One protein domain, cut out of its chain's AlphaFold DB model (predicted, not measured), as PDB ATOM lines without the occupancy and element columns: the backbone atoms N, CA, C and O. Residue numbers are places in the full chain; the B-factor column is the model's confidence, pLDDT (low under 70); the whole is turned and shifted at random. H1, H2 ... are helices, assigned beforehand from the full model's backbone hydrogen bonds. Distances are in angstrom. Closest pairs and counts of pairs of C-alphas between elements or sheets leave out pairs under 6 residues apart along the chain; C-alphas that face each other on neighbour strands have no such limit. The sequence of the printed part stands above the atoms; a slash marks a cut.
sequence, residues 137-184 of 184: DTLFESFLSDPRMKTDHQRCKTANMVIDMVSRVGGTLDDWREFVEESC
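What this domain is: This is residues 137 to 184 of the 184 residues of the protein "COesterase domain-containing protein" of Hyphomonas atlantica (UniProt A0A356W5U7). One long helix, H2, has two shorter helices, H1 and H3, roughly side by side with it, the three centres making a triangle; H1 and H3 run the same way and H2 runs back the opposite way. H2 and H3 form a helical hairpin, while residues 164 to 170, of which 164 to 169 belong to H2, stick out beyond the rest. The printed part has 48 residues with three named helices in the order H1, H2, H3 and no named strand, and its class is all helix. It is compact, with a radius of gyration of the C-alphas of 10.3 A, and the C-alphas span 29 by 20 by 16 A.

Where its parts are: The longest helix is H2, residues 152 to 169, 25.9 A from first to last C-alpha; it begins at C-alpha 152 at (-24.491, -25.715, 6.703) and ends at C-alpha 169 at (-17.218, -15.286, -15.876). H3, residues 174 to 183, measures 14.0 A and ends at C-alpha 183 at (-27.410, -18.410, 6.577). H1, residues 137 to 145, measures 12.3 A and begins at C-alpha 137 at (-33.122, -21.032, -9.620).

How they stand to each other: H2 touches H3, and their closest C-alphas are those of Cys 156 and Val 180, 6.2 A apart. The two run opposite ways at a shallow tilt of 32 degrees, only just short of steep, and form a helical hairpin. H2 and H1 are close but not clearly touching: their closest C-alphas, those of Leu 144 and Arg 155, are 7.8 A apart. These two run opposite ways at a shallow tilt of 23 degrees. H1 and H3 only just touch, and only at their ends, with 3 pairs of C-alphas within 8 A; the closest are those of Phe 140 and Trp 176, 6.9 A apart. They run the same way at a shallow tilt of 27 degrees. In H1 and H3 every O i to N i+4 pair is within hydrogen-bond range; in H2 13 of 14 are.

The domain as a whole: The two C-alphas farthest apart are those of Lys 150 and Gly 170, at 29.3 A, and residues 164 to 170 stand free. The first and last printed C-alphas, those of Asp 137 and Cys 184, are 19.1 A apart; Cys 184 is the chain's last residue. The printed part has no cut. The link from H2 to H3, 4 residues, is tight, the link from H1 to H2, 6 residues, is short, and neither is long. The mean pLDDT of the printed part is 88.2, and one printed residue, Gly 170, is under 70.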
ATOM      1  N   ASP A 137     -32.158 -20.711 -10.675       79.94
ATOM      2  CA  ASP A 137     -33.122 -21.032  -9.620       79.94
ATOM      3  C   ASP A 137     -33.234 -22.551  -9.433       79.94
ATOM      4  O   ASP A 137     -33.082 -23.076  -8.337       79.94
ATOM      5  N   THR A 138     -33.386 -23.314 -10.524       82.06
ATOM      6  CA  THR A 138     -33.424 -24.787 -10.421       82.06
ATOM      7  C   THR A 138     -32.109 -25.377  -9.908       82.06
ATOM      8  O   THR A 138     -32.122 -26.419  -9.251       82.06
ATOM      9  N   LEU A 139     -30.971 -24.733 -10.190       86.06
ATOM     10  CA  LEU A 139     -29.678 -25.123  -9.626       86.06
ATOM     11  C   LEU A 139     -29.597 -24.783  -8.138       86.06
ATOM     12  O   LEU A 139     -29.060 -25.584  -7.378       86.06
ATOM     13  N   PHE A 140     -30.131 -23.634  -7.732       89.00
ATOM     14  CA  PHE A 140     -30.186 -23.207  -6.340       89.00
ATOM     15  C   PHE A 140     -31.075 -24.132  -5.499       89.00
ATOM     16  O   PHE A 140     -30.631 -24.652  -4.478       89.00
ATOM     17  N   GLU A 141     -32.271 -24.465  -5.980       89.19
ATOM     18  CA  GLU A 141     -33.168 -25.429  -5.328       89.19
ATOM     19  C   GLU A 141     -32.538 -26.825  -5.219       89.19
ATOM     20  O   GLU A 141     -32.597 -27.491  -4.177       89.19
ATOM     21  N   SER A 142     -31.861 -27.268  -6.286       88.38
ATOM     22  CA  SER A 142     -31.106 -28.527  -6.266       88.38
ATOM     23  C   SER A 142     -29.964 -28.480  -5.252       88.38
ATOM     24  O   SER A 142     -29.708 -29.463  -4.565       88.38
ATOM     25  N   PHE A 143     -29.291 -27.335  -5.128       91.56
ATOM     26  CA  PHE A 143     -28.243 -27.105  -4.141       91.56
ATOM     27  C   PHE A 143     -28.791 -27.181  -2.710       91.56
ATOM     28  O   PHE A 143     -28.238 -27.917  -1.889       91.56
ATOM     29  N   LEU A 144     -29.899 -26.495  -2.410       90.56
ATOM     30  CA  LEU A 144     -30.521 -26.490  -1.083       90.56
ATOM     31  C   LEU A 144     -30.982 -27.885  -0.648       90.56
ATOM     32  O   LEU A 144     -30.774 -28.278   0.498       90.56
ATOM     33  N   SER A 145     -31.545 -28.664  -1.569       90.06
ATOM     34  CA  SER A 145     -32.056 -30.008  -1.279       90.06
ATOM     35  C   SER A 145     -31.019 -31.129  -1.413       90.06
ATOM     36  O   SER A 145     -31.336 -32.281  -1.110       90.06
ATOM     37  N   ASP A 146     -29.774 -30.828  -1.810       90.19
ATOM     38  CA  ASP A 146     -28.752 -31.849  -2.053       90.19
ATOM     39  C   ASP A 146     -28.393 -32.617  -0.759       90.19
ATOM     40  O   ASP A 146     -27.812 -32.028   0.168       90.19
ATOM     41  N   PRO A 147     -28.665 -33.937  -0.675       89.94
ATOM     42  CA  PRO A 147     -28.368 -34.737   0.513       89.94
ATOM     43  C   PRO A 147     -26.865 -34.980   0.719       89.94
ATOM     44  O   PRO A 147     -26.447 -35.452   1.780       89.94
ATOM     45  N   ARG A 148     -26.024 -34.679  -0.279       86.44
ATOM     46  CA  ARG A 148     -24.561 -34.785  -0.172       86.44
ATOM     47  C   ARG A 148     -23.983 -33.678   0.709       86.44
ATOM     48  O   ARG A 148     -22.916 -33.874   1.295       86.44
ATOM     49  N   MET A 149     -24.684 -32.550   0.848       90.06
ATOM     50  CA  MET A 149     -24.311 -31.456   1.744       90.06
ATOM     51  C   MET A 149     -24.881 -31.701   3.140       90.06
ATOM     52  O   MET A 149     -26.040 -31.415   3.439       90.06
ATOM     53  N   LYS A 150     -24.040 -32.268   4.005       90.00
ATOM     54  CA  LYS A 150     -24.422 -32.748   5.338       90.00
ATOM     55  C   LYS A 150     -24.458 -31.649   6.394       90.00
ATOM     56  O   LYS A 150     -25.048 -31.864   7.446       90.00
ATOM     57  N   THR A 151     -23.779 -30.527   6.159       91.69
ATOM     58  CA  THR A 151     -23.687 -29.423   7.122       91.69
ATOM     59  C   THR A 151     -23.854 -28.072   6.445       91.69
ATOM     60  O   THR A 151     -23.452 -27.894   5.292       91.69
ATOM     61  N   ASP A 152     -24.355 -27.092   7.192       90.50
ATOM     62  CA  ASP A 152     -24.491 -25.715   6.703       90.50
ATOM     63  C   ASP A 152     -23.131 -25.123   6.341       90.50
ATOM     64  O   ASP A 152     -22.984 -24.496   5.301       90.50
ATOM     65  N   HIS A 153     -22.075 -25.466   7.086       92.25
ATOM     66  CA  HIS A 153     -20.709 -25.089   6.719       92.25
ATOM     67  C   HIS A 153     -20.312 -25.564   5.303       92.25
ATOM     68  O   HIS A 153     -19.659 -24.826   4.561       92.25
ATOM     69  N   GLN A 154     -20.706 -26.779   4.892       92.19
ATOM     70  CA  GLN A 154     -20.469 -27.265   3.525       92.19
ATOM     71  C   GLN A 154     -21.291 -26.490   2.491       92.19
ATOM     72  O   GLN A 154     -20.763 -26.175   1.420       92.19
ATOM     73  N   ARG A 155     -22.547 -26.162   2.815       93.19
ATOM     74  CA  ARG A 155     -23.427 -25.357   1.957       93.19
ATOM     75  C   ARG A 155     -22.844 -23.964   1.757       93.19
ATOM     76  O   ARG A 155     -22.603 -23.566   0.625       93.19
ATOM     77  N   CYS A 156     -22.475 -23.293   2.838       94.56
ATOM     78  CA  CYS A 156     -21.877 -21.964   2.835       94.56
ATOM     79  C   CYS A 156     -20.555 -21.900   2.080       94.56
ATOM     80  O   CYS A 156     -20.342 -21.001   1.266       94.56
ATOM     81  N   LYS A 157     -19.663 -22.876   2.286       94.25
ATOM     82  CA  LYS A 157     -18.404 -22.941   1.536       94.25
ATOM     83  C   LYS A 157     -18.649 -23.138   0.038       94.25
ATOM     84  O   LYS A 157     -17.978 -22.504  -0.774       94.25
ATOM     85  N   THR A 158     -19.594 -24.004  -0.325       92.88
ATOM     86  CA  THR A 158     -19.946 -24.250  -1.729       92.88
ATOM     87  C   THR A 158     -20.601 -23.027  -2.364       92.88
ATOM     88  O   THR A 158     -20.185 -22.625  -3.445       92.88
ATOM     89  N   ALA A 159     -21.550 -22.381  -1.682       93.00
ATOM     90  CA  ALA A 159     -22.210 -21.175  -2.174       93.00
ATOM     91  C   ALA A 159     -21.204 -20.040  -2.414       93.00
ATOM     92  O   ALA A 159     -21.168 -19.473  -3.504       93.00
ATOM     93  N   ASN A 160     -20.299 -19.790  -1.461       93.12
ATOM     94  CA  ASN A 160     -19.219 -18.815  -1.633       93.12
ATOM     95  C   ASN A 160     -18.298 -19.149  -2.821       93.12
ATOM     96  O   ASN A 160     -17.918 -18.256  -3.575       93.12
ATOM     97  N   MET A 161     -17.955 -20.428  -3.018       91.06
ATOM     98  CA  MET A 161     -17.160 -20.870  -4.170       91.06
ATOM     99  C   MET A 161     -17.886 -20.612  -5.499       91.06
ATOM    100  O   MET A 161     -17.271 -20.122  -6.445       91.06
ATOM    101  N   VAL A 162     -19.182 -20.922  -5.573       89.88
ATOM    102  CA  VAL A 162     -20.009 -20.690  -6.767       89.88
ATOM    103  C   VAL A 162     -20.105 -19.193  -7.073       89.88
ATOM    104  O   VAL A 162     -19.909 -18.796  -8.222       89.88
ATOM    105  N   ILE A 163     -20.314 -18.353  -6.053       90.25
ATOM    106  CA  ILE A 163     -20.345 -16.890  -6.193       90.25
ATOM    107  C   ILE A 163     -19.012 -16.355  -6.733       90.25
ATOM    108  O   ILE A 163     -19.019 -15.593  -7.703       90.25
ATOM    109  N   ASP A 164     -17.871 -16.761  -6.158       89.44
ATOM    110  CA  ASP A 164     -16.543 -16.350  -6.645       89.44
ATOM    111  C   ASP A 164     -16.335 -16.778  -8.104       89.44
ATOM    112  O   ASP A 164     -15.965 -15.956  -8.943       89.44
ATOM    113  N   MET A 165     -16.651 -18.029  -8.442       84.94
ATOM    114  CA  MET A 165     -16.499 -18.545  -9.801       84.94
ATOM    115  C   MET A 165     -17.353 -17.769 -10.815       84.94
ATOM    116  O   MET A 165     -16.832 -17.331 -11.843       84.94
ATOM    117  N   VAL A 166     -18.644 -17.566 -10.537       84.12
ATOM    118  CA  VAL A 166     -19.561 -16.892 -11.473       84.12
ATOM    119  C   VAL A 166     -19.251 -15.401 -11.598       84.12
ATOM    120  O   VAL A 166     -19.328 -14.855 -12.700       84.12
ATOM    121  N   SER A 167     -18.794 -14.753 -10.521       82.88
ATOM    122  CA  SER A 167     -18.375 -13.345 -10.565       82.88
ATOM    123  C   SER A 167     -17.243 -13.080 -11.567       82.88
ATOM    124  O   SER A 167     -17.162 -11.988 -12.128       82.88
ATOM    125  N   ARG A 168     -16.405 -14.087 -11.850       83.31
ATOM    126  CA  ARG A 168     -15.282 -13.993 -12.798       83.31
ATOM    127  C   ARG A 168     -15.691 -14.192 -14.255       83.31
ATOM    128  O   ARG A 168     -15.007 -13.687 -15.139       83.31
ATOM    129  N   VAL A 169     -16.760 -14.946 -14.513       76.50
ATOM    130  CA  VAL A 169     -17.218 -15.286 -15.876       76.50
ATOM    131  C   VAL A 169     -18.411 -14.448 -16.344       76.50
ATOM    132  O   VAL A 169     -18.739 -14.479 -17.526       76.50
ATOM    133  N   GLY A 170     -19.012 -13.668 -15.440       67.94
ATOM    134  CA  GLY A 170     -20.159 -12.806 -15.715       67.94
ATOM    135  C   GLY A 170     -21.485 -13.561 -15.606       67.94
ATOM    136  O   GLY A 170     -21.810 -14.396 -16.447       67.94
ATOM    137  N   GLY A 171     -22.263 -13.247 -14.567       72.75
ATOM    138  CA  GLY A 171     -23.595 -13.794 -14.297       72.75
ATOM    139  C   GLY A 171     -24.163 -13.248 -12.982       72.75
ATOM    140  O   GLY A 171     -23.401 -12.759 -12.143       72.75
ATOM    141  N   THR A 172     -25.485 -13.306 -12.805       75.12
ATOM    142  CA  THR A 172     -26.167 -12.963 -11.544       75.12
ATOM    143  C   THR A 172     -26.502 -14.236 -10.767       75.12
ATOM    144  O   THR A 172     -26.742 -15.289 -11.357       75.12
ATOM    145  N   LEU A 173     -26.449 -14.153  -9.440       83.69
ATOM    146  CA  LEU A 173     -26.676 -15.264  -8.512       83.69
ATOM    147  C   LEU A 173     -27.335 -14.710  -7.243       83.69
ATOM    148  O   LEU A 173     -26.786 -14.838  -6.151       83.69
ATOM    149  N   ASP A 174     -28.446 -14.002  -7.414       87.38
ATOM    150  CA  ASP A 174     -29.043 -13.204  -6.341       87.38
ATOM    151  C   ASP A 174     -29.498 -14.110  -5.183       87.38
ATOM    152  O   ASP A 174     -29.018 -13.923  -4.067       87.38
ATOM    153  N   ASP A 175     -30.218 -15.200  -5.476       87.88
ATOM    154  CA  ASP A 175     -30.636 -16.205  -4.483       87.88
ATOM    155  C   ASP A 175     -29.458 -16.818  -3.703       87.88
ATOM    156  O   ASP A 175     -29.524 -17.051  -2.496       87.88
ATOM    157  N   TRP A 176     -28.331 -17.066  -4.379       90.50
ATOM    158  CA  TRP A 176     -27.146 -17.634  -3.730       90.50
ATOM    159  C   TRP A 176     -26.472 -16.623  -2.801       90.50
ATOM    160  O   TRP A 176     -25.904 -17.018  -1.783       90.50
ATOM    161  N   ARG A 177     -26.483 -15.333  -3.166       89.75
ATOM    162  CA  ARG A 177     -25.928 -14.250  -2.343       89.75
ATOM    163  C   ARG A 177     -26.796 -14.012  -1.117       89.75
ATOM    164  O   ARG A 177     -26.246 -13.961  -0.024       89.75
ATOM    165  N   GLU A 178     -28.112 -13.955  -1.300       92.62
ATOM    166  CA  GLU A 178     -29.087 -13.855  -0.211       92.62
ATOM    167  C   GLU A 178     -28.927 -15.023   0.770       92.62
ATOM    168  O   GLU A 178     -28.738 -14.804   1.964       92.62
ATOM    169  N   PHE A 179     -28.832 -16.262   0.269       92.19
ATOM    170  CA  PHE A 179     -28.552 -17.430   1.110       92.19
ATOM    171  C   PHE A 179     -27.284 -17.277   1.959       92.19
ATOM    172  O   PHE A 179     -27.295 -17.601   3.146       92.19
ATOM    173  N   VAL A 180     -26.184 -16.798   1.369       92.88
ATOM    174  CA  VAL A 180     -24.932 -16.598   2.112       92.88
ATOM    175  C   VAL A 180     -25.070 -15.494   3.160       92.88
ATOM    176  O   VAL A 180     -24.536 -15.644   4.254       92.88
ATOM    177  N   GLU A 181     -25.776 -14.407   2.861       93.62
ATOM    178  CA  GLU A 181     -25.982 -13.304   3.807       93.62
ATOM    179  C   GLU A 181     -26.861 -13.707   4.998       93.62
ATOM    180  O   GLU A 181     -26.587 -13.301   6.129       93.62
ATOM    181  N   GLU A 182     -27.885 -14.529   4.767       93.19
ATOM    182  CA  GLU A 182     -28.835 -14.924   5.808       93.19
ATOM    183  C   GLU A 182     -28.392 -16.147   6.623       93.19
ATOM    184  O   GLU A 182     -28.790 -16.283   7.782       93.19
ATOM    185  N   SER A 183     -27.590 -17.049   6.039       90.19
ATOM    186  CA  SER A 183     -27.410 -18.410   6.577       90.19
ATOM    187  C   SER A 183     -25.971 -18.840   6.920       90.19
ATOM    188  O   SER A 183     -25.822 -19.973   7.387       90.19
ATOM    189  N   CYS A 184     -24.917 -18.029   6.704       91.38
ATOM    190  CA  CYS A 184     -23.515 -18.523   6.703       91.38
ATOM    191  C   CYS A 184     -22.494 -18.013   7.757       91.38
ATOM    192  O   CYS A 184     -22.359 -16.794   7.955       91.38
TER     193      CYS A 184